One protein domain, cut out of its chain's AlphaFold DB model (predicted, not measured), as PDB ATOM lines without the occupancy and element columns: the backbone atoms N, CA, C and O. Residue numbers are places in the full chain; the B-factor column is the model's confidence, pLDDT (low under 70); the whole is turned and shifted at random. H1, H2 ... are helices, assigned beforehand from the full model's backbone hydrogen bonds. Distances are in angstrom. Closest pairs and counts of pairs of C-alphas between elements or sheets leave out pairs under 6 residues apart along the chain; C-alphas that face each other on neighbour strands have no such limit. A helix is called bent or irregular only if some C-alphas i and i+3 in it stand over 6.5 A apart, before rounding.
ATOM      1  N   ALA A 297      33.040  84.888  11.927       94.62
ATOM      2  CA  ALA A 297      34.036  85.657  12.671       94.62
ATOM      3  C   ALA A 297      35.320  84.846  12.904       94.62
ATOM      4  O   ALA A 297      36.420  85.338  12.649       94.62
ATOM      5  N   SER A 298      35.189  83.579  13.311       91.19
ATOM      6  CA  SER A 298      36.338  82.705  13.565       91.19
ATOM      7  C   SER A 298      37.186  82.443  12.312       91.19
ATOM      8  O   SER A 298      38.417  82.463  12.382       91.19
ATOM      9  N   GLN A 299      36.551  82.231  11.153       91.25
ATOM     10  CA  GLN A 299      37.246  81.955   9.892       91.25
ATOM     11  C   GLN A 299      37.941  83.200   9.339       91.25
ATOM     12  O   GLN A 299      39.072  83.108   8.858       91.25
ATOM     13  N   VAL A 300      37.284  84.358   9.437       95.19
ATOM     14  CA  VAL A 300      37.829  85.640   8.979       95.19
ATOM     15  C   VAL A 300      39.030  86.032   9.837       95.19
ATOM     16  O   VAL A 300      40.117  86.224   9.295       95.19
ATOM     17  N   LEU A 301      38.884  86.057  11.168       93.81
ATOM     18  CA  LEU A 301      39.961  86.443  12.092       93.81
ATOM     19  C   LEU A 301      41.200  85.546  11.968       93.81
ATOM     20  O   LEU A 301      42.329  86.028  12.066       93.81
ATOM     21  N   ALA A 302      41.024  84.253  11.672       92.00
ATOM     22  CA  ALA A 302      42.146  83.345  11.432       92.00
ATOM     23  C   ALA A 302      43.044  83.778  10.252       92.00
ATOM     24  O   ALA A 302      44.233  83.433  10.235       92.00
ATOM     25  N   CYS A 303      42.505  84.560   9.312       94.69
ATOM     26  CA  CYS A 303      43.171  85.038   8.098       94.69
ATOM     27  C   CYS A 303      43.669  86.495   8.180       94.69
ATOM     28  O   CYS A 303      44.310  86.959   7.235       94.69
ATOM     29  N   VAL A 304      43.409  87.209   9.282       94.50
ATOM     30  CA  VAL A 304      43.825  88.612   9.462       94.50
ATOM     31  C   VAL A 304      45.276  88.696   9.937       94.50
ATOM     32  O   VAL A 304      45.659  88.019  10.893       94.50
ATOM     33  N   ARG A 305      46.100  89.512   9.282       89.25
ATOM     34  CA  ARG A 305      47.497  89.793   9.640       89.25
ATOM     35  C   ARG A 305      47.775  91.280   9.407       89.25
ATOM     36  O   ARG A 305      47.642  91.733   8.276       89.25
ATOM     37  N   ASP A 306      48.166  92.007  10.452       88.50
ATOM     38  CA  ASP A 306      48.581  93.420  10.398       88.50
ATOM     39  C   ASP A 306      47.601  94.336   9.625       88.50
ATOM     40  O   ASP A 306      47.999  95.083   8.731       88.50
ATOM     41  N   GLY A 307      46.302  94.252   9.930       88.88
ATOM     42  CA  GLY A 307      45.256  95.050   9.277       88.88
ATOM     43  C   GLY A 307      44.919  94.616   7.845       88.88
ATOM     44  O   GLY A 307      44.268  95.358   7.113       88.88
ATOM     45  N   GLN A 308      45.354  93.430   7.412       89.62
ATOM     46  CA  GLN A 308      45.072  92.883   6.083       89.62
ATOM     47  C   GLN A 308      44.545  91.450   6.160       89.62
ATOM     48  O   GLN A 308      44.849  90.709   7.091       89.62
ATOM     49  N   ILE A 309      43.777  91.030   5.152       93.19
ATOM     50  CA  ILE A 309      43.282  89.653   5.045       93.19
ATOM     51  C   ILE A 309      44.025  88.909   3.951       93.19
ATOM     52  O   ILE A 309      44.054  89.333   2.798       93.19
ATOM     53  N   ILE A 310      44.559  87.743   4.308       93.19
ATOM     54  CA  ILE A 310      45.154  86.805   3.360       93.19
ATOM     55  C   ILE A 310      44.250  85.578   3.283       93.19
ATOM     56  O   ILE A 310      44.267  84.730   4.175       93.19
ATOM     57  N   ARG A 320      33.046  82.490  -2.258       91.75
ATOM     58  CA  ARG A 320      32.474  81.895  -3.481       91.75
ATOM     59  C   ARG A 320      31.052  81.391  -3.279       91.75
ATOM     60  O   ARG A 320      30.212  81.579  -4.153       91.75
ATOM     61  N   SER A 321      30.768  80.760  -2.140       90.19
ATOM     62  CA  SER A 321      29.429  80.241  -1.843       90.19
ATOM     63  C   SER A 321      28.400  81.356  -1.645       90.19
ATOM     64  O   SER A 321      27.272  81.240  -2.129       90.19
ATOM     65  N   THR A 322      28.792  82.470  -1.021       89.12
ATOM     66  CA  THR A 322      27.917  83.639  -0.896       89.12
ATOM     67  C   THR A 322      27.728  84.327  -2.242       89.12
ATOM     68  O   THR A 322      26.597  84.621  -2.614       89.12
ATOM     69  N   ALA A 323      28.793  84.486  -3.034       88.50
ATOM     70  CA  ALA A 323      28.693  85.015  -4.394       88.50
ATOM     71  C   ALA A 323      27.747  84.174  -5.269       88.50
ATOM     72  O   ALA A 323      26.888  84.714  -5.964       88.50
ATOM     73  N   TRP A 324      27.827  82.845  -5.169       87.38
ATOM     74  CA  TRP A 324      26.894  81.938  -5.836       87.38
ATOM     75  C   TRP A 324      25.450  82.125  -5.353       87.38
ATOM     76  O   TRP A 324      24.526  82.167  -6.162       87.38
ATOM     77  N   THR A 325      25.252  82.307  -4.046       85.56
ATOM     78  CA  THR A 325      23.936  82.611  -3.456       85.56
ATOM     79  C   THR A 325      23.368  83.923  -3.999       85.56
ATOM     80  O   THR A 325      22.190  83.980  -4.351       85.56
ATOM     81  N   VAL A 326      24.203  84.956  -4.151       84.06
ATOM     82  CA  VAL A 326      23.816  86.227  -4.775       84.06
ATOM     83  C   VAL A 326      23.438  86.018  -6.241       84.06
ATOM     84  O   VAL A 326      22.382  86.492  -6.652       84.06
ATOM     85  N   LEU A 327      24.223  85.283  -7.035       84.19
ATOM     86  CA  LEU A 327      23.886  84.991  -8.441       84.19
ATOM     87  C   LEU A 327      22.560  84.234  -8.572       84.19
ATOM     88  O   LEU A 327      21.746  84.533  -9.447       84.19
ATOM     89  N   GLU A 328      22.312  83.294  -7.665       84.31
ATOM     90  CA  GLU A 328      21.110  82.465  -7.659       84.31
ATOM     91  C   GLU A 328      19.931  83.097  -6.907       84.31
ATOM     92  O   GLU A 328      18.856  82.500  -6.858       84.31
ATOM     93  N   ARG A 329      20.057  84.330  -6.388       79.75
ATOM     94  CA  ARG A 329      18.998  85.019  -5.618       79.75
ATOM     95  C   ARG A 329      17.661  85.117  -6.354       79.75
ATOM     96  O   ARG A 329      16.610  85.142  -5.725       79.75
ATOM     97  N   ARG A 330      17.676  85.098  -7.693       76.69
ATOM     98  CA  ARG A 330      16.470  85.060  -8.547       76.69
ATOM     99  C   ARG A 330      15.630  83.794  -8.345       76.69
ATOM    100  O   ARG A 330      14.467  83.766  -8.729       76.69
ATOM    101  N   ARG A 331      16.217  82.746  -7.764       79.38
ATOM    102  CA  ARG A 331      15.537  81.503  -7.397       79.38
ATOM    103  C   ARG A 331      14.928  81.547  -5.994       79.38
ATOM    104  O   ARG A 331      14.354  80.534  -5.610       79.38
ATOM    105  N   LEU A 332      15.093  82.623  -5.214       79.06
ATOM    106  CA  LEU A 332      14.406  82.808  -3.925       79.06
ATOM    107  C   LEU A 332      12.888  82.780  -4.109       79.06
ATOM    108  O   LEU A 332      12.349  83.431  -5.004       79.06
ATOM    109  N   GLN A 333      12.213  81.996  -3.273       77.44
ATOM    110  CA  GLN A 333      10.763  81.886  -3.257       77.44
ATOM    111  C   GLN A 333      10.182  83.057  -2.461       77.44
ATOM    112  O   GLN A 333      10.172  83.058  -1.229       77.44
ATOM    113  N   LEU A 352      16.869  87.204   6.294       78.19
ATOM    114  CA  LEU A 352      16.956  87.784   7.635       78.19
ATOM    115  C   LEU A 352      18.033  87.086   8.473       78.19
ATOM    116  O   LEU A 352      18.869  87.759   9.069       78.19
ATOM    117  N   ASP A 353      18.057  85.755   8.468       83.50
ATOM    118  CA  ASP A 353      19.040  84.948   9.193       83.50
ATOM    119  C   ASP A 353      20.458  85.190   8.671       83.50
ATOM    120  O   ASP A 353      21.400  85.296   9.456       83.50
ATOM    121  N   HIS A 354      20.620  85.361   7.357       86.62
ATOM    122  CA  HIS A 354      21.903  85.730   6.764       86.62
ATOM    123  C   HIS A 354      22.361  87.126   7.211       86.62
ATOM    124  O   HIS A 354      23.505  87.291   7.636       86.62
ATOM    125  N   GLY A 355      21.470  88.124   7.190       85.56
ATOM    126  CA  GLY A 355      21.760  89.466   7.711       85.56
ATOM    127  C   GLY A 355      22.090  89.469   9.211       85.56
ATOM    128  O   GLY A 355      23.011  90.163   9.655       85.56
ATOM    129  N   HIS A 356      21.401  88.638   9.999       87.38
ATOM    130  CA  HIS A 356      21.717  88.423  11.411       87.38
ATOM    131  C   HIS A 356      23.078  87.753  11.599       87.38
ATOM    132  O   HIS A 356      23.815  88.154  12.496       87.38
ATOM    133  N   ALA A 357      23.451  86.782  10.762       91.62
ATOM    134  CA  ALA A 357      24.762  86.140  10.826       91.62
ATOM    135  C   ALA A 357      25.896  87.135  10.533       91.62
ATOM    136  O   ALA A 357      26.883  87.170  11.267       91.62
ATOM    137  N   VAL A 358      25.727  87.999   9.524       92.56
ATOM    138  CA  VAL A 358      26.654  89.109   9.242       92.56
ATOM    139  C   VAL A 358      26.765  90.024  10.462       92.56
ATOM    140  O   VAL A 358      27.856  90.223  10.990       92.56
ATOM    141  N   THR A 359      25.638  90.495  10.992       91.94
ATOM    142  CA  THR A 359      25.615  91.381  12.166       91.94
ATOM    143  C   THR A 359      26.271  90.738  13.395       91.94
ATOM    144  O   THR A 359      27.121  91.349  14.042       91.94
ATOM    145  N   ALA A 360      25.942  89.481  13.694       93.06
ATOM    146  CA  ALA A 360      26.510  88.732  14.812       93.06
ATOM    147  C   ALA A 360      28.025  88.525  14.661       93.06
ATOM    148  O   ALA A 360      28.749  88.584  15.655       93.06
ATOM    149  N   SER A 361      28.520  88.338  13.434       96.06
ATOM    150  CA  SER A 361      29.961  88.239  13.174       96.06
ATOM    151  C   SER A 361      30.698  89.551  13.459       96.06
ATOM    152  O   SER A 361      31.756  89.533  14.089       96.06
ATOM    153  N   LEU A 362      30.104  90.697  13.100       95.62
ATOM    154  CA  LEU A 362      30.647  92.020  13.418       95.62
ATOM    155  C   LEU A 362      30.656  92.264  14.931       95.62
ATOM    156  O   LEU A 362      31.674  92.691  15.473       95.62
ATOM    157  N   VAL A 363      29.565  91.928  15.633       94.00
ATOM    158  CA  VAL A 363      29.514  92.001  17.105       94.00
ATOM    159  C   VAL A 363      30.630  91.158  17.721       94.00
ATOM    160  O   VAL A 363      31.333  91.645  18.607       94.00
ATOM    161  N   ALA A 364      30.820  89.922  17.250       94.00
ATOM    162  CA  ALA A 364      31.844  89.017  17.764       94.00
ATOM    163  C   ALA A 364      33.263  89.577  17.568       94.00
ATOM    164  O   ALA A 364      34.043  89.589  18.517       94.00
ATOM    165  N   ILE A 365      33.575  90.107  16.380       94.62
ATOM    166  CA  ILE A 365      34.882  90.705  16.061       94.62
ATOM    167  C   ILE A 365      35.158  91.944  16.917       94.62
ATOM    168  O   ILE A 365      36.215  92.060  17.540       94.62
ATOM    169  N   TRP A 366      34.214  92.885  16.978       92.88
ATOM    170  CA  TRP A 366      34.434  94.146  17.690       92.88
ATOM    171  C   TRP A 366      34.391  93.994  19.212       92.88
ATOM    172  O   TRP A 366      35.010  94.802  19.912       92.88
ATOM    173  N   SER A 367      33.734  92.943  19.712       89.75
ATOM    174  CA  SER A 367      33.730  92.573  21.132       89.75
ATOM    175  C   SER A 367      34.957  91.752  21.553       89.75
ATOM    176  O   SER A 367      35.238  91.670  22.752       89.75
ATOM    177  N   ASP A 368      35.714  91.176  20.610       89.50
ATOM    178  CA  ASP A 368      36.960  90.465  20.900       89.50
ATOM    179  C   ASP A 368      38.102  91.451  21.197       89.50
ATOM    180  O   ASP A 368      38.568  92.205  20.341       89.50
ATOM    181  N   GLN A 369      38.571  91.442  22.446       83.81
ATOM    182  CA  GLN A 369      39.636  92.328  22.925       83.81
ATOM    183  C   GLN A 369      41.040  91.884  22.510       83.81
ATOM    184  O   GLN A 369      41.988  92.651  22.670       83.81
ATOM    185  N   SER A 370      41.196  90.650  22.030       87.88
ATOM    186  CA  SER A 370      42.482  90.163  21.531       87.88
ATOM    187  C   SER A 370      42.832  90.733  20.153       87.88
ATOM    188  O   SER A 370      43.994  90.684  19.755       87.88
ATOM    189  N   VAL A 371      41.851  91.322  19.462       89.44
ATOM    190  CA  VAL A 371      41.962  91.839  18.095       89.44
ATOM    191  C   VAL A 371      42.164  93.359  18.110       89.44
ATOM    192  O   VAL A 371      41.375  94.092  18.717       89.44
ATOM    193  N   GLY A 372      43.193  93.863  17.422       90.06
ATOM    194  CA  GLY A 372      43.431  95.306  17.254       90.06
ATOM    195  C   GLY A 372      42.289  96.020  16.513       90.06
ATOM    196  O   GLY A 372      41.447  95.370  15.902       90.06
ATOM    197  N   ASN A 373      42.214  97.357  16.583       91.25
ATOM    198  CA  ASN A 373      41.179  98.108  15.847       91.25
ATOM    199  C   ASN A 373      41.336  97.928  14.328       91.25
ATOM    200  O   ASN A 373      40.347  97.665  13.655       91.25
ATOM    201  N   ASP A 374      42.569  97.991  13.818       91.38
ATOM    202  CA  ASP A 374      42.861  97.852  12.385       91.38
ATOM    203  C   ASP A 374      42.528  96.440  11.875       91.38
ATOM    204  O   ASP A 374      41.918  96.279  10.822       91.38
ATOM    205  N   ASP A 375      42.847  95.406  12.660       94.06
ATOM    206  CA  ASP A 375      42.492  94.016  12.353       94.06
ATOM    207  C   ASP A 375      40.970  93.802  12.351       94.06
ATOM    208  O   ASP A 375      40.433  93.119  11.477       94.06
ATOM    209  N   ALA A 376      40.263  94.402  13.317       94.06
ATOM    210  CA  ALA A 376      38.806  94.344  13.390       94.06
ATOM    211  C   ALA A 376      38.154  95.074  12.206       94.06
ATOM    212  O   ALA A 376      37.209  94.546  11.616       94.06
ATOM    213  N   ALA A 377      38.683  96.239  11.823       94.44
ATOM    214  CA  ALA A 377      38.252  96.994  10.650       94.44
ATOM    215  C   ALA A 377      38.464  96.190   9.359       94.44
ATOM    216  O   ALA A 377      37.525  96.031   8.583       94.44
ATOM    217  N   ALA A 378      39.643  95.588   9.171       94.00
ATOM    218  CA  ALA A 378      39.950  94.763   8.005       94.00
ATOM    219  C   ALA A 378      39.024  93.539   7.896       94.00
ATOM    220  O   ALA A 378      38.451  93.281   6.835       94.00
ATOM    221  N   ALA A 379      38.826  92.820   9.008       95.75
ATOM    222  CA  ALA A 379      37.883  91.705   9.111       95.75
ATOM    223  C   ALA A 379      36.449  92.122   8.756       95.75
ATOM    224  O   ALA A 379      35.777  91.460   7.962       95.75
ATOM    225  N   SER A 380      35.991  93.234   9.328       95.56
ATOM    226  CA  SER A 380      34.636  93.748   9.128       95.56
ATOM    227  C   SER A 380      34.402  94.218   7.701       95.56
ATOM    228  O   SER A 380      33.360  93.915   7.126       95.56
ATOM    229  N   TRP A 381      35.387  94.901   7.113       92.94
ATOM    230  CA  TRP A 381      35.341  95.334   5.723       92.94
ATOM    231  C   TRP A 381      35.194  94.142   4.789       92.94
ATOM    232  O   TRP A 381      34.320  94.140   3.931       92.94
ATOM    233  N   TRP A 382      35.980  93.082   4.995       93.56
ATOM    234  CA  TRP A 382      35.868  91.885   4.170       93.56
ATOM    235  C   TRP A 382      34.513  91.191   4.315       93.56
ATOM    236  O   TRP A 382      33.983  90.718   3.313       93.56
ATOM    237  N   ILE A 383      33.943  91.144   5.526       94.25
ATOM    238  CA  ILE A 383      32.608  90.578   5.764       94.25
ATOM    239  C   ILE A 383      31.542  91.382   5.025       94.25
ATOM    240  O   ILE A 383      30.753  90.786   4.296       94.25
ATOM    241  N   LEU A 384      31.522  92.705   5.191       90.31
ATOM    242  CA  LEU A 384      30.538  93.553   4.521       90.31
ATOM    243  C   LEU A 384      30.705  93.500   3.005       90.31
ATOM    244  O   LEU A 384      29.729  93.312   2.289       90.31
ATOM    245  N   ASP A 385      31.945  93.570   2.520       86.25
ATOM    246  CA  ASP A 385      32.218  93.527   1.093       86.25
ATOM    247  C   ASP A 385      31.755  92.194   0.494       86.25
ATOM    248  O   ASP A 385      31.021  92.199  -0.486       86.25
ATOM    249  N   HIS A 386      32.114  91.046   1.081       87.56
ATOM    250  CA  HIS A 386      31.946  89.734   0.442       87.56
ATOM    251  C   HIS A 386      30.718  88.935   0.863       87.56
ATOM    252  O   HIS A 386      30.279  88.067   0.100       87.56
ATOM    253  N   LEU A 387      30.228  89.144   2.083       89.69
ATOM    254  CA  LEU A 387      29.168  88.329   2.665       89.69
ATOM    255  C   LEU A 387      27.845  89.066   2.777       89.69
ATOM    256  O   LEU A 387      26.823  88.390   2.832       89.69
ATOM    257  N   ASP A 388      27.825  90.394   2.811       86.19
ATOM    258  CA  ASP A 388      26.563  91.112   2.907       86.19
ATOM    259  C   ASP A 388      25.766  91.011   1.602       86.19
ATOM    260  O   ASP A 388      26.256  91.292   0.508       86.19
ATOM    261  N   ILE A 389      24.517  90.567   1.723       77.62
ATOM    262  CA  ILE A 389      23.576  90.444   0.603       77.62
ATOM    263  C   ILE A 389      22.467  91.497   0.684       77.62
ATOM    264  O   ILE A 389      21.625  91.559  -0.211       77.62
ATOM    265  N   SER A 390      22.471  92.325   1.737       70.44
ATOM    266  CA  SER A 390      21.447  93.339   2.018       70.44
ATOM    267  C   SER A 390      21.456  94.478   0.997       70.44
ATOM    268  O   SER A 390      20.433  95.126   0.787       70.44
ATOM    269  N   ASP A 391      22.586  94.681   0.315       60.31
ATOM    270  CA  ASP A 391      22.735  95.660  -0.764       60.31
ATOM    271  C   ASP A 391      22.168  95.193  -2.106       60.31
ATOM    272  O   ASP A 391      22.057  95.985  -3.041       60.31
ATOM    273  N   GLY A 392      21.771  93.922  -2.215       62.00
ATOM    274  CA  GLY A 392      21.086  93.398  -3.384       62.00
ATOM    275  C   GLY A 392      19.580  93.619  -3.293       62.00
ATOM    276  O   GLY A 392      18.924  92.849  -2.590       62.00
ATOM    277  N   PRO A 393      18.983  94.593  -4.012       57.59
ATOM    278  CA  PRO A 393      17.541  94.753  -3.979       57.59
ATOM    279  C   PRO A 393      16.870  93.453  -4.444       57.59
ATOM    280  O   PRO A 393      17.359  92.797  -5.378       57.59
ATOM    281  N   PRO A 394      15.736  93.072  -3.832       58.59
ATOM    282  CA  PRO A 394      14.880  92.044  -4.393       58.59
ATOM    283  C   PRO A 394      14.597  92.414  -5.847       58.59
ATOM    284  O   PRO A 394      14.214  93.547  -6.133       58.59
ATOM    285  N   THR A 395      14.738  91.469  -6.776       56.78
ATOM    286  CA  THR A 395      14.542  91.717  -8.219       56.78
ATOM    287  C   THR A 395      13.139  92.221  -8.584       56.78
ATOM    288  O   THR A 395      12.883  92.539  -9.739       56.78
ATOM    289  N   ALA A 396      12.220  92.268  -7.619       61.28
ATOM    290  CA  ALA A 396      10.870  92.791  -7.756       61.28
ATOM    291  C   ALA A 396      10.745  94.304  -7.489       61.28
ATOM    292  O   ALA A 396       9.655  94.835  -7.690       61.28
ATOM    293  N   ILE A 397      11.792  94.989  -7.010       70.62
ATOM    294  CA  ILE A 397      11.726  96.422  -6.684       70.62
ATOM    295  C   ILE A 397      12.261  97.246  -7.866       70.62
ATOM    296  O   ILE A 397      13.463  97.182  -8.146       70.62
ATOM    297  N   PRO A 398      11.405  98.018  -8.567       72.69
ATOM    298  CA  PRO A 398      11.846  98.923  -9.625       72.69
ATOM    299  C   PRO A 398      12.833  99.968  -9.098       72.69
ATOM    300  O   PRO A 398      12.801 100.336  -7.923       72.69
ATOM    301  N   ALA A 399      13.704 100.474  -9.967       72.62
ATOM    302  CA  ALA A 399      14.559 101.603  -9.619       72.62
ATOM    303  C   ALA A 399      13.742 102.852  -9.230       72.62
ATOM    304  O   ALA A 399      12.712 103.135  -9.843       72.62
ATOM    305  N   GLY A 400      14.208 103.586  -8.212       69.81
ATOM    306  CA  GLY A 400      13.534 104.768  -7.668       69.81
ATOM    307  C   GLY A 400      12.258 104.479  -6.866       69.81
ATOM    308  O   GLY A 400      11.540 105.412  -6.508       69.81
ATOM    309  N   ASP A 401      11.932 103.208  -6.607       74.56
ATOM    310  CA  ASP A 401      10.851 102.839  -5.694       74.56
ATOM    311  C   ASP A 401      11.281 103.117  -4.242       74.56
ATOM    312  O   ASP A 401      12.231 102.467  -3.800       74.56
ATOM    313  N   PRO A 402      10.547 103.958  -3.475       76.06
ATOM    314  CA  PRO A 402      10.904 104.368  -2.110       76.06
ATOM    315  C   PRO A 402      11.218 103.221  -1.144       76.06
ATOM    316  O   PRO A 402      11.885 103.402  -0.124       76.06
ATOM    317  N   ARG A 403      10.701 102.017  -1.422       74.19
ATOM    318  CA  ARG A 403      10.977 100.819  -0.623       74.19
ATOM    319  C   ARG A 403      12.440 100.391  -0.723       74.19
ATOM    320  O   ARG A 403      12.951  99.812   0.231       74.19
ATOM    321  N   SER A 404      13.114 100.658  -1.841       74.06
ATOM    322  CA  SER A 404      14.539 100.367  -2.004       74.06
ATOM    323  C   SER A 404      15.385 101.240  -1.079       74.06
ATOM    324  O   SER A 404      16.244 100.713  -0.374       74.06
ATOM    325  N   GLU A 405      15.138 102.553  -1.047       76.06
ATOM    326  CA  GLU A 405      15.829 103.482  -0.144       76.06
ATOM    327  C   GLU A 405      15.493 103.167   1.313       76.06
ATOM    328  O   GLU A 405      16.376 103.206   2.171       76.06
ATOM    329  N   PHE A 406      14.243 102.776   1.588       80.88
ATOM    330  CA  PHE A 406      13.830 102.340   2.916       80.88
ATOM    331  C   PHE A 406      14.615 101.114   3.400       80.88
ATOM    332  O   PHE A 406      15.134 101.121   4.514       80.88
ATOM    333  N   LEU A 407      14.747 100.070   2.575       78.31
ATOM    334  CA  LEU A 407      15.501  98.863   2.935       78.31
ATOM    335  C   LEU A 407      16.992  99.158   3.138       78.31
ATOM    336  O   LEU A 407      17.578  98.676   4.108       78.31
ATOM    337  N   ALA A 408      17.585  99.990   2.278       79.06
ATOM    338  CA  ALA A 408      18.969 100.431   2.434       79.06
ATOM    339  C   ALA A 408      19.169 101.234   3.734       79.06
ATOM    340  O   ALA A 408      20.119 100.988   4.477       79.06
ATOM    341  N   GLY A 409      18.252 102.153   4.047       83.69
ATOM    342  CA  GLY A 409      18.297 102.952   5.274       83.69
ATOM    343  C   GLY A 409      18.091 102.127   6.534       83.69
ATOM    344  O   GLY A 409      18.802 102.321   7.517       83.69
ATOM    345  N   LEU A 410      17.184 101.152   6.486       85.06
ATOM    346  CA  LEU A 410      16.965 100.196   7.565       85.06
ATOM    347  C   LEU A 410      18.222  99.356   7.824       85.06
ATOM    348  O   LEU A 410      18.624  99.185   8.973       85.06
ATOM    349  N   HIS A 411      18.858  98.850   6.765       84.81
ATOM    350  CA  HIS A 411      20.093  98.078   6.869       84.81
ATOM    351  C   HIS A 411      21.234  98.905   7.488       84.81
ATOM    352  O   HIS A 411      21.831  98.480   8.477       84.81
ATOM    353  N   ILE A 412      21.470 100.126   6.993       87.81
ATOM    354  CA  ILE A 412      22.470 101.049   7.557       87.81
ATOM    355  C   ILE A 412      22.159 101.381   9.024       87.81
ATOM    356  O   ILE A 412      23.056 101.364   9.867       87.81
ATOM    357  N   GLY A 413      20.890 101.651   9.349       89.25
ATOM    358  CA  GLY A 413      20.448 101.898  10.721       89.25
ATOM    359  C   GLY A 413      20.759 100.723  11.653       89.25
ATOM    360  O   GLY A 413      21.240 100.934  12.767       89.25
ATOM    361  N   HIS A 414      20.568  99.484  11.186       87.69
ATOM    362  CA  HIS A 414      20.940  98.287  11.940       87.69
ATOM    363  C   HIS A 414      22.453  98.122  12.101       87.69
ATOM    364  O   HIS A 414      22.881  97.773  13.200       87.69
ATOM    365  N   LEU A 415      23.261  98.412  11.072       91.56
ATOM    366  CA  LEU A 415      24.724  98.402  11.201       91.56
ATOM    367  C   LEU A 415      25.182  99.388  12.282       91.56
ATOM    368  O   LEU A 415      25.940  99.021  13.167       91.56
ATOM    369  N   ILE A 416      24.651 100.610  12.309       92.00
ATOM    370  CA  ILE A 416      24.976 101.572  13.376       92.00
ATOM    371  C   ILE A 416      24.538 101.035  14.751       92.00
ATOM    372  O   ILE A 416      25.272 101.150  15.737       92.00
ATOM    373  N   ALA A 417      23.365 100.398  14.827       89.31
ATOM    374  CA  ALA A 417      22.836  99.829  16.064       89.31
ATOM    375  C   ALA A 417      23.688  98.679  16.637       89.31
ATOM    376  O   ALA A 417      23.579  98.389  17.831       89.31
ATOM    377  N   ILE A 418      24.592  98.074  15.855       91.25
ATOM    378  CA  ILE A 418      25.594  97.108  16.348       91.25
ATOM    379  C   ILE A 418      26.408  97.700  17.500       91.25
ATOM    380  O   ILE A 418      26.719  96.993  18.458       91.25
ATOM    381  N   ALA A 419      26.677  99.009  17.483       89.88
ATOM    382  CA  ALA A 419      27.407  99.688  18.551       89.88
ATOM    383  C   ALA A 419      26.724  99.587  19.931       89.88
ATOM    384  O   ALA A 419      27.402  99.673  20.958       89.88
ATOM    385  N   LEU A 420      25.403  99.364  19.983       86.31
ATOM    386  CA  LEU A 420      24.674  99.089  21.229       86.31
ATOM    387  C   LEU A 420      25.012  97.709  21.808       86.31
ATOM    388  O   LEU A 420      24.906  97.513  23.013       86.31
ATOM    389  N   GLN A 421      25.432  96.758  20.975       87.12
ATOM    390  CA  GLN A 421      25.750  95.388  21.385       87.12
ATOM    391  C   GLN A 421      27.233  95.203  21.736       87.12
ATOM    392  O   GLN A 421      27.594  94.235  22.404       87.12
ATOM    393  N   ILE A 422      28.097  96.147  21.349       86.50
ATOM    394  CA  ILE A 422      29.517  96.150  21.720       86.50
ATOM    395  C   ILE A 422      29.627  96.496  23.213       86.50
ATOM    396  O   ILE A 422      29.529  97.657  23.617       86.50
ATOM    397  N   THR A 423      29.804  95.486  24.067       69.31
ATOM    398  CA  THR A 423      29.785  95.666  25.528       69.31
ATOM    399  C   THR A 423      30.980  96.486  26.048       69.31
ATOM    400  O   THR A 423      32.128  96.056  25.898       69.31
ATOM    401  N   PRO A 424      30.753  97.617  26.748       54.75
ATOM    402  CA  PRO A 424      31.820  98.404  27.356       54.75
ATOM    403  C   PRO A 424      32.234  97.793  28.704       54.75
ATOM    404  O   PRO A 424      31.612  98.026  29.739       54.75
ATOM    405  N   PHE A 425      33.322  97.024  28.747       50.50
ATOM    406  CA  PHE A 425      33.901  96.603  30.028       50.50
ATOM    407  C   PHE A 425      34.936  97.623  30.508       50.50
ATOM    408  O   PHE A 425      36.066  97.585  30.043       50.50
ATOM    409  N   ARG A 426      34.537  98.526  31.426       47.31
ATOM    410  CA  ARG A 426      35.310  99.451  32.313       47.31
ATOM    411  C   ARG A 426      36.597 100.153  31.802       47.31
ATOM    412  O   ARG A 426      37.174 100.920  32.571       47.31
ATOM    413  N   ARG A 427      37.061  99.948  30.566       47.31
ATOM    414  CA  ARG A 427      38.340 100.454  30.041       47.31
ATOM    415  C   ARG A 427      38.336 100.951  28.591       47.31
ATOM    416  O   ARG A 427      39.273 101.666  28.280       47.31
ATOM    417  N   ASN A 428      37.331 100.667  27.753       51.62
ATOM    418  CA  ASN A 428      37.395 100.988  26.313       51.62
ATOM    419  C   ASN A 428      36.128 101.682  25.767       51.62
ATOM    420  O   ASN A 428      35.454 101.132  24.897       51.62
ATOM    421  N   ALA A 429      35.832 102.911  26.207       57.50
ATOM    422  CA  ALA A 429      34.921 103.793  25.451       57.50
ATOM    423  C   ALA A 429      35.415 104.001  23.994       57.50
ATOM    424  O   ALA A 429      34.623 104.211  23.078       57.50
ATOM    425  N   ASP A 430      36.721 103.821  23.770       74.75
ATOM    426  CA  ASP A 430      37.393 103.958  22.477       74.75
ATOM    427  C   ASP A 430      36.973 102.907  21.431       74.75
ATOM    428  O   ASP A 430      37.070 103.181  20.240       74.75
ATOM    429  N   ARG A 431      36.481 101.715  21.823       85.12
ATOM    430  CA  ARG A 431      36.166 100.635  20.858       85.12
ATOM    431  C   ARG A 431      34.849 100.868  20.116       85.12
ATOM    432  O   ARG A 431      34.798 100.664  18.910       85.12
ATOM    433  N   LYS A 432      33.802 101.325  20.819       86.94
ATOM    434  CA  LYS A 432      32.521 101.711  20.195       86.94
ATOM    435  C   LYS A 432      32.724 102.859  19.214       86.94
ATOM    436  O   LYS A 432      32.233 102.801  18.094       86.94
ATOM    437  N   LYS A 433      33.481 103.871  19.645       86.12
ATOM    438  CA  LYS A 433      33.836 105.001  18.796       86.12
ATOM    439  C   LYS A 433      34.642 104.545  17.576       86.12
ATOM    440  O   LYS A 433      34.257 104.882  16.473       86.12
ATOM    441  N   ALA A 434      35.667 103.709  17.752       89.19
ATOM    442  CA  ALA A 434      36.447 103.183  16.629       89.19
ATOM    443  C   ALA A 434      35.593 102.408  15.611       89.19
ATOM    444  O   ALA A 434      35.796 102.569  14.414       89.19
ATOM    445  N   TYR A 435      34.621 101.608  16.069       92.94
ATOM    446  CA  TYR A 435      33.664 100.943  15.181       92.94
ATOM    447  C   TYR A 435      32.821 101.946  14.386       92.94
ATOM    448  O   TYR A 435      32.678 101.802  13.177       92.94
ATOM    449  N   LEU A 436      32.255 102.951  15.061       91.81
ATOM    450  CA  LEU A 436      31.390 103.950  14.431       91.81
ATOM    451  C   LEU A 436      32.162 104.875  13.484       91.81
ATOM    452  O   LEU A 436      31.647 105.179  12.412       91.81
ATOM    453  N   ASP A 437      33.384 105.267  13.849       88.81
ATOM    454  CA  ASP A 437      34.289 106.051  13.006       88.81
ATOM    455  C   ASP A 437      34.637 105.254  11.735       88.81
ATOM    456  O   ASP A 437      34.403 105.741  10.632       88.81
ATOM    457  N   TRP A 438      35.066 103.990  11.870       92.19
ATOM    458  CA  TRP A 438      35.320 103.087  10.735       92.19
ATOM    459  C   TRP A 438      34.084 102.915   9.840       92.19
ATOM    460  O   TRP A 438      34.138 103.118   8.629       92.19
ATOM    461  N   LEU A 439      32.936 102.577  10.437       92.44
ATOM    462  CA  LEU A 439      31.692 102.352   9.704       92.44
ATOM    463  C   LEU A 439      31.268 103.616   8.939       92.44
ATOM    464  O   LEU A 439      30.753 103.538   7.823       92.44
ATOM    465  N   TRP A 440      31.480 104.791   9.525       87.94
ATOM    466  CA  TRP A 440      31.180 106.069   8.894       87.94
ATOM    467  C   TRP A 440      32.134 106.413   7.752       87.94
ATOM    468  O   TRP A 440      31.674 106.827   6.683       87.94
ATOM    469  N   GLU A 441      33.439 106.262   7.968       82.25
ATOM    470  CA  GLU A 441      34.480 106.619   7.003       82.25
ATOM    471  C   GLU A 441      34.465 105.689   5.786       82.25
ATOM    472  O   GLU A 441      34.440 106.174   4.649       82.25
ATOM    473  N   ASP A 442      34.381 104.377   6.015       80.06
ATOM    474  CA  ASP A 442      34.563 103.376   4.963       80.06
ATOM    475  C   ASP A 442      33.247 102.907   4.324       80.06
ATOM    476  O   ASP A 442      33.216 102.628   3.123       80.06
ATOM    477  N   VAL A 443      32.137 102.853   5.076       81.12
ATOM    478  CA  VAL A 443      30.886 102.213   4.610       81.12
ATOM    479  C   VAL A 443      29.772 103.231   4.348       81.12
ATOM    480  O   VAL A 443      29.286 103.380   3.225       81.12
ATOM    481  N   ILE A 444      29.333 103.951   5.380       85.19
ATOM    482  CA  ILE A 444      28.096 104.747   5.341       85.19
ATOM    483  C   ILE A 444      28.312 106.071   4.628       85.19
ATOM    484  O   ILE A 444      27.485 106.524   3.835       85.19
ATOM    485  N   GLY A 445      29.420 106.731   4.928       76.69
ATOM    486  CA  GLY A 445      29.572 108.133   4.627       76.69
ATOM    487  C   GLY A 445      29.738 108.443   3.136       76.69
ATOM    488  O   GLY A 445      29.368 109.534   2.692       76.69
ATOM    489  N   ASN A 446      30.286 107.518   2.347       71.56
ATOM    490  CA  ASN A 446      30.297 107.642   0.889       71.56
ATOM    491  C   ASN A 446      28.916 107.347   0.298       71.56
ATOM    492  O   ASN A 446      28.488 108.037  -0.623       71.56
ATOM    493  N   ARG A 447      28.178 106.399   0.882       75.69
ATOM    494  CA  ARG A 447      26.830 106.045   0.435       75.69
ATOM    495  C   ARG A 447      25.808 107.145   0.693       75.69
ATOM    496  O   ARG A 447      24.998 107.416  -0.182       75.69
ATOM    497  N   LEU A 448      25.859 107.817   1.844       74.88
ATOM    498  CA  LEU A 448      24.991 108.968   2.131       74.88
ATOM    499  C   LEU A 448      25.351 110.204   1.307       74.88
ATOM    500  O   LEU A 448      24.479 111.018   1.026       74.88
ATOM    501  N   ARG A 449      26.617 110.338   0.893       70.25
ATOM    502  CA  ARG A 449      27.009 111.348  -0.093       70.25
ATOM    503  C   ARG A 449      26.296 111.067  -1.415       70.25
ATOM    504  O   ARG A 449      25.623 111.931  -1.953       70.25
ATOM    505  N   THR A 450      26.370 109.831  -1.903       67.19
ATOM    506  CA  THR A 450      25.725 109.467  -3.168       67.19
ATOM    507  C   THR A 450      24.204 109.398  -3.081       67.19
ATOM    508  O   THR A 450      23.573 109.751  -4.060       67.19
ATOM    509  N   CYS A 451      23.616 108.978  -1.960       72.44
ATOM    510  CA  CYS A 451      22.176 108.763  -1.766       72.44
ATOM    511  C   CYS A 451      21.693 109.394  -0.441       72.44
ATOM    512  O   CYS A 451      21.398 108.671   0.519       72.44
ATOM    513  N   PRO A 452      21.628 110.737  -0.351       74.94
ATOM    514  CA  PRO A 452      21.230 111.444   0.869       74.94
ATOM    515  C   PRO A 452      19.783 111.164   1.295       74.94
ATOM    516  O   PRO A 452      19.449 111.311   2.469       74.94
ATOM    517  N   GLU A 453      18.928 110.702   0.380       75.06
ATOM    518  CA  GLU A 453      17.515 110.386   0.621       75.06
ATOM    519  C   GLU A 453      17.329 109.214   1.599       75.06
ATOM    520  O   GLU A 453      16.250 109.031   2.157       75.06
ATOM    521  N   ILE A 454      18.391 108.439   1.838       81.50
ATOM    522  CA  ILE A 454      18.411 107.319   2.781       81.50
ATOM    523  C   ILE A 454      18.541 107.813   4.237       81.50
ATOM    524  O   ILE A 454      18.064 107.151   5.162       81.50
ATOM    525  N   LEU A 455      19.147 108.988   4.465       86.31
ATOM    526  CA  LEU A 455      19.442 109.506   5.807       86.31
ATOM    527  C   LEU A 455      18.197 109.620   6.711       86.31
ATOM    528  O   LEU A 455      18.277 109.160   7.850       86.31
ATOM    529  N   PRO A 456      17.040 110.149   6.263       87.50
ATOM    530  CA  PRO A 456      15.843 110.211   7.103       87.50
ATOM    531  C   PRO A 456      15.416 108.846   7.655       87.50
ATOM    532  O   PRO A 456      15.072 108.757   8.833       87.50
ATOM    533  N   VAL A 457      15.503 107.784   6.845       88.25
ATOM    534  CA  VAL A 457      15.154 106.411   7.253       88.25
ATOM    535  C   VAL A 457      16.172 105.856   8.249       88.25
ATOM    536  O   VAL A 457      15.793 105.182   9.210       88.25
ATOM    537  N   VAL A 458      17.460 106.161   8.062       90.88
ATOM    538  CA  VAL A 458      18.515 105.809   9.028       90.88
ATOM    539  C   VAL A 458      18.222 106.455  10.381       90.88
ATOM    540  O   VAL A 458      18.204 105.765  11.400       90.88
ATOM    541  N   LEU A 459      17.941 107.761  10.396       92.06
ATOM    542  CA  LEU A 459      17.651 108.509  11.620       92.06
ATOM    543  C   LEU A 459      16.364 108.027  12.301       92.06
ATOM    544  O   LEU A 459      16.341 107.902  13.521       92.06
ATOM    545  N   GLU A 460      15.314 107.723  11.536       90.38
ATOM    546  CA  GLU A 460      14.069 107.142  12.058       90.38
ATOM    547  C   GLU A 460      14.304 105.758  12.680       90.38
ATOM    548  O   GLU A 460      13.830 105.475  13.783       90.38
ATOM    549  N   THR A 461      15.085 104.907  12.010       89.19
ATOM    550  CA  THR A 461      15.443 103.576  12.519       89.19
ATOM    551  C   THR A 461      16.204 103.687  13.839       89.19
ATOM    552  O   THR A 461      15.877 102.982  14.794       89.19
ATOM    553  N   LEU A 462      17.179 104.597  13.917       90.38
ATOM    554  CA  LEU A 462      17.943 104.855  15.136       90.38
ATOM    555  C   LEU A 462      17.080 105.434  16.253       90.38
ATOM    556  O   LEU A 462      17.151 104.937  17.372       90.38
ATOM    557  N   GLU A 463      16.245 106.435  15.969       90.69
ATOM    558  CA  GLU A 463      15.312 107.005  16.946       90.69
ATOM    559  C   GLU A 463      14.437 105.909  17.560       90.69
ATOM    560  O   GLU A 463      14.365 105.798  18.783       90.69
ATOM    561  N   ARG A 464      13.851 105.038  16.730       87.25
ATOM    562  CA  ARG A 464      13.007 103.933  17.201       87.25
ATOM    563  C   ARG A 464      13.766 102.953  18.099       87.25
ATOM    564  O   ARG A 464      13.212 102.490  19.089       87.25
ATOM    565  N   LEU A 465      15.017 102.637  17.763       85.31
ATOM    566  CA  LEU A 465      15.852 101.728  18.555       85.31
ATOM    567  C   LEU A 465      16.347 102.370  19.860       85.31
ATOM    568  O   LEU A 465      16.504 101.678  20.860       85.31
ATOM    569  N   LEU A 466      16.611 103.677  19.869       84.56
ATOM    570  CA  LEU A 466      17.223 104.375  21.004       84.56
ATOM    571  C   LEU A 466      16.199 104.904  22.012       84.56
ATOM    572  O   LEU A 466      16.487 104.917  23.209       84.56
ATOM    573  N   VAL A 467      15.027 105.338  21.543       82.00
ATOM    574  CA  VAL A 467      13.956 105.884  22.393       82.00
ATOM    575  C   VAL A 467      13.115 104.773  23.037       82.00
ATOM    576  O   VAL A 467      12.496 105.033  24.062       82.00
ATOM    577  N   ASP A 468      13.189 103.549  22.496       68.06
ATOM    578  CA  ASP A 468      12.495 102.312  22.894       68.06
ATOM    579  C   ASP A 468      11.378 102.465  23.947       68.06
ATOM    580  O   ASP A 468      11.560 102.226  25.146       68.06
ATOM    581  N   ASP A 469      10.187 102.828  23.467       61.66
ATOM    582  CA  ASP A 469       8.964 102.900  24.273       61.66
ATOM    583  C   ASP A 469       8.405 101.505  24.640       61.66
ATOM    584  O   ASP A 469       7.391 101.417  25.333       61.66
ATOM    585  N   MET A 470       9.032 100.401  24.196       56.41
ATOM    586  CA  MET A 470       8.566  99.036  24.491       56.41
ATOM    587  C   MET A 470       8.863  98.598  25.931       56.41
ATOM    588  O   MET A 470       8.261  97.641  26.424       56.41
ATOM    589  N   LEU A 471       9.792  99.268  26.619       65.56
ATOM    590  CA  LEU A 471      10.054  99.025  28.034       65.56
ATOM    591  C   LEU A 471       8.939  99.665  28.865       65.56
ATOM    592  O   LEU A 471       8.886 100.882  28.993       65.56
ATOM    593  N   GLU A 472       8.061  98.863  29.465       72.69
ATOM    594  CA  GLU A 472       6.940  99.381  30.272       72.69
ATOM    595  C   GLU A 472       7.394 100.030  31.601       72.69
ATOM    596  O   GLU A 472       6.666 100.840  32.179       72.69
ATOM    597  N   ASP A 473       8.591  99.689  32.094       81.50
ATOM    598  CA  ASP A 473       9.131 100.148  33.380       81.50
ATOM    599  C   ASP A 473       9.982 101.435  33.238       81.50
ATOM    600  O   ASP A 473      11.046 101.401  32.605       81.50
ATOM    601  N   PRO A 474       9.598 102.558  33.884       79.19
ATOM    602  CA  PRO A 474      10.361 103.808  33.864       79.19
ATOM    603  C   PRO A 474      11.810 103.695  34.366       79.19
ATOM    604  O   PRO A 474      12.665 104.493  33.968       79.19
ATOM    605  N   GLU A 475      12.118 102.747  35.259       79.06
ATOM    606  CA  GLU A 475      13.490 102.525  35.731       79.06
ATOM    607  C   GLU A 475      14.346 101.858  34.646       79.06
ATOM    608  O   GLU A 475      15.463 102.308  34.374       79.06
ATOM    609  N   GLN A 476      13.797 100.857  33.953       78.62
ATOM    610  CA  GLN A 476      14.452 100.212  32.812       78.62
ATOM    611  C   GLN A 476      14.641 101.184  31.650       78.62
ATOM    612  O   GLN A 476      15.727 101.225  31.076       78.62
ATOM    613  N   GLN A 477      13.649 102.036  31.371       77.94
ATOM    614  CA  GLN A 477      13.778 103.109  30.382       77.94
ATOM    615  C   GLN A 477      14.933 104.063  30.723       77.94
ATOM    616  O   GLN A 477      15.718 104.424  29.849       77.94
ATOM    617  N   ARG A 478      15.093 104.457  31.996       76.06
ATOM    618  CA  ARG A 478      16.224 105.306  32.423       76.06
ATOM    619  C   ARG A 478      17.572 104.613  32.262       76.06
ATOM    620  O   ARG A 478      18.522 105.255  31.821       76.06
ATOM    621  N   ILE A 479      17.668 103.333  32.620       78.62
ATOM    622  CA  ILE A 479      18.904 102.550  32.472       78.62
ATOM    623  C   ILE A 479      19.252 102.385  30.990       78.62
ATOM    624  O   ILE A 479      20.401 102.607  30.609       78.62
ATOM    625  N   TRP A 480      18.261 102.062  30.156       81.25
ATOM    626  CA  TRP A 480      18.416 101.965  28.709       81.25
ATOM    627  C   TRP A 480      18.903 103.281  28.108       81.25
ATOM    628  O   TRP A 480      19.916 103.288  27.419       81.25
ATOM    629  N   ARG A 481      18.264 104.409  28.446       79.81
ATOM    630  CA  ARG A 481      18.680 105.740  27.977       79.81
ATOM    631  C   ARG A 481      20.093 106.096  28.428       79.81
ATOM    632  O   ARG A 481      20.873 106.609  27.638       79.81
ATOM    633  N   ALA A 482      20.468 105.791  29.671       74.56
ATOM    634  CA  ALA A 482      21.834 106.022  30.140       74.56
ATOM    635  C   ALA A 482      22.866 105.180  29.367       74.56
ATOM    636  O   ALA A 482      23.957 105.665  29.068       74.56
ATOM    637  N   PHE A 483      22.519 103.937  29.027       76.62
ATOM    638  CA  PHE A 483      23.360 103.049  28.229       76.62
ATOM    639  C   PHE A 483      23.462 103.499  26.764       76.62
ATOM    640  O   PHE A 483      24.560 103.584  26.214       76.62
ATOM    641  N   SER A 484      22.333 103.831  26.139       80.56
ATOM    642  CA  SER A 484      22.264 104.231  24.735       80.56
ATOM    643  C   SER A 484      22.874 105.615  24.489       80.56
ATOM    644  O   SER A 484      23.457 105.841  23.429       80.56
ATOM    645  N   PHE A 485      22.866 106.508  25.488       79.31
ATOM    646  CA  PHE A 485      23.512 107.823  25.406       79.31
ATOM    647  C   PHE A 485      25.032 107.742  25.189       79.31
ATOM    648  O   PHE A 485      25.612 108.617  24.547       79.31
ATOM    649  N   GLU A 486      25.702 106.698  25.687       76.81
ATOM    650  CA  GLU A 486      27.125 106.476  25.394       76.81
ATOM    651  C   GLU A 486      27.339 106.247  23.892       76.81
ATOM    652  O   GLU A 486      28.235 106.841  23.295       76.81
ATOM    653  N   THR A 487      26.475 105.443  23.267       82.81
ATOM    654  CA  THR A 487      26.505 105.194  21.823       82.81
ATOM    655  C   THR A 487      26.165 106.461  21.041       82.81
ATOM    656  O   THR A 487      26.879 106.781  20.099       82.81
ATOM    657  N   VAL A 488      25.159 107.233  21.468       85.00
ATOM    658  CA  VAL A 488      24.815 108.526  20.844       85.00
ATOM    659  C   VAL A 488      25.998 109.499  20.870       85.00
ATOM    660  O   VAL A 488      26.245 110.183  19.883       85.00
ATOM    661  N   ASN A 489      26.769 109.546  21.960       81.44
ATOM    662  CA  ASN A 489      27.960 110.399  22.043       81.44
ATOM    663  C   ASN A 489      29.148 109.896  21.219       81.44
ATOM    664  O   ASN A 489      30.043 110.683  20.919       81.44
ATOM    665  N   ALA A 490      29.177 108.606  20.895       83.75
ATOM    666  CA  ALA A 490      30.188 108.011  20.032       83.75
ATOM    667  C   ALA A 490      29.825 108.105  18.540       83.75
ATOM    668  O   ALA A 490      30.675 107.795  17.711       83.75
ATOM    669  N   LEU A 491      28.594 108.516  18.194       84.56
ATOM    670  CA  LEU A 491      28.192 108.732  16.805       84.56
ATOM    671  C   LEU A 491      28.979 109.894  16.176       84.56
ATOM    672  O   LEU A 491      29.206 110.906  16.848       84.56
ATOM    673  N   PRO A 492      29.295 109.801  14.872       82.94
ATOM    674  CA  PRO A 492      29.749 110.939  14.083       82.94
ATOM    675  C   PRO A 492      28.754 112.101  14.160       82.94
ATOM    676  O   PRO A 492      27.540 111.881  14.210       82.94
ATOM    677  N   ASP A 493      29.256 113.336  14.127       73.75
ATOM    678  CA  ASP A 493      28.441 114.552  14.260       73.75
ATOM    679  C   ASP A 493      27.326 114.634  13.210       73.75
ATOM    680  O   ASP A 493      26.230 115.113  13.501       73.75
ATOM    681  N   GLU A 494      27.565 114.108  12.012       73.19
ATOM    682  CA  GLU A 494      26.614 114.108  10.901       73.19
ATOM    683  C   GLU A 494      25.409 113.190  11.120       73.19
ATOM    684  O   GLU A 494      24.357 113.407  10.525       73.19
ATOM    685  N   LEU A 495      25.545 112.163  11.960       83.81
ATOM    686  CA  LEU A 495      24.422 111.331  12.392       83.81
ATOM    687  C   LEU A 495      23.872 111.831  13.721       83.81
ATOM    688  O   LEU A 495      22.661 111.876  13.911       83.81
ATOM    689  N   ARG A 496      24.760 112.236  14.630       84.31
ATOM    690  CA  ARG A 496      24.416 112.679  15.976       84.31
ATOM    691  C   ARG A 496      23.564 113.942  15.955       84.31
ATOM    692  O   ARG A 496      22.497 113.931  16.555       84.31
ATOM    693  N   ASN A 497      23.991 115.007  15.279       79.44
ATOM    694  CA  ASN A 497      23.294 116.294  15.345       79.44
ATOM    695  C   ASN A 497      21.876 116.203  14.754       79.44
ATOM    696  O   ASN A 497      20.934 116.493  15.494       79.44
ATOM    697  N   PRO A 498      21.671 115.681  13.524       80.50
ATOM    698  CA  PRO A 498      20.324 115.534  12.975       80.50
ATOM    699  C   PRO A 498      19.452 114.573  13.785       80.50
ATOM    700  O   PRO A 498      18.242 114.756  13.856       80.50
ATOM    701  N   LEU A 499      20.043 113.546  14.409       85.25
ATOM    702  CA  LEU A 499      19.317 112.643  15.299       85.25
ATOM    703  C   LEU A 499      18.841 113.374  16.564       85.25
ATOM    704  O   LEU A 499      17.688 113.213  16.954       85.25
ATOM    705  N   LEU A 500      19.698 114.182  17.193       82.62
ATOM    706  CA  LEU A 500      19.369 114.931  18.411       82.62
ATOM    707  C   LEU A 500      18.375 116.076  18.171       82.62
ATOM    708  O   LEU A 500      17.651 116.445  19.092       82.62
TER     709      LEU A 500
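What this domain is: This is residues 297 to 310, 320 to 333 and 352 to 500 of the 1116 residues of an uncharacterized protein of Sphingomonas sp. R3G8D (UniProt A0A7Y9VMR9). Four helices, H3 to H6, stand side by side in an up-and-down bundle, each running against the one before it in the chain; H6, the longest by residues, is kinked. H1 packs on H3 and H4, H7 packs on H5, H9 packs on H7, H8 meets H6 with residues 487 to 490, and H2 is set off, meeting the bundle at an end of H4. The printed part has 177 residues, with nine named helices in the order H1 to H9 and no named strand; its class is all helix. It is compact, with a radius of gyration of the C-alphas of 17.0 A and spans of 48 by 41 by 31 A.

Where its parts are: H6, residues 429 to 450, is 30.6 A long, with a kink of 39 degrees near residue 441; it is only just irregular, C-alphas 442 and 445 being 6.9 A apart. H5, residues 402 to 420, is 27.6 A long, H4, residues 373 to 387, 20.3 A, and H3, residues 352 to 367, 22.1 A. H7, residues 452 to 467, is 23.4 A long and only just irregular, with C-alphas 453 and 456 6.7 A apart. H8, residues 474 to 490, is 24.5 A long. H1 is residues 297 to 302, beginning at C-alpha 297 (34.036, 85.657, 12.671); H9 is residues 493 to 500, ending at C-alpha 500 (19.369, 114.931, 18.411). H2, residues 320 to 331, is irregular: C-alphas 327 and 330 are 7.4 A apart.

How they stand to each other: H5 and H6 form a helical hairpin at a shallow tilt of 14 degrees, closest at the C-alphas of Ala 419 and Lys 432, 5.7 A. H3 and H4 form another, at 11 degrees, closest at Ile 365 and Ala 376, C-alphas 6.0 A apart. H4 touches H6 at the C-alphas of Ala 377 and Trp 438, 6.8 A. H7 touches H5 at a steep tilt of 46 degrees, with Gly 413 and Val 458 closest, C-alphas 4.7 A apart. H8 touches H6 at the C-alphas of Lys 433 and Ala 490, 4.9 A. H9 touches H7 at the C-alphas of Leu 459 and Leu 499, 5.8 A. H1 touches H3 at the C-alphas of Ala 297 and Ser 361, 4.9 A. H2 and H4 touch only at their ends, at the C-alphas of Thr 322 and Leu 387, 6.0 A. Every O i to N i+4 pair is within hydrogen-bond range in H1, H3 and H4, against 6 of 8 in H2, 13 of 15 in H5, 13 of 18 in H6, 10 of 12 in H7, 11 of 13 in H8 and 3 of 4 in H9.

The domain as a whole: The C-alphas of Ile 310 and Pro 474, the two farthest apart, are 49.3 A apart. Residues 311 to 319 and 334 to 351 are not printed; the gaps between C-alphas are 15.2 A and 13.8 A. The link from H4 to H5, residues 388 to 401, is long. The mean pLDDT of the printed part is 82.4; 19 residues are under 70, among them 391 to 396 and 423 to 429.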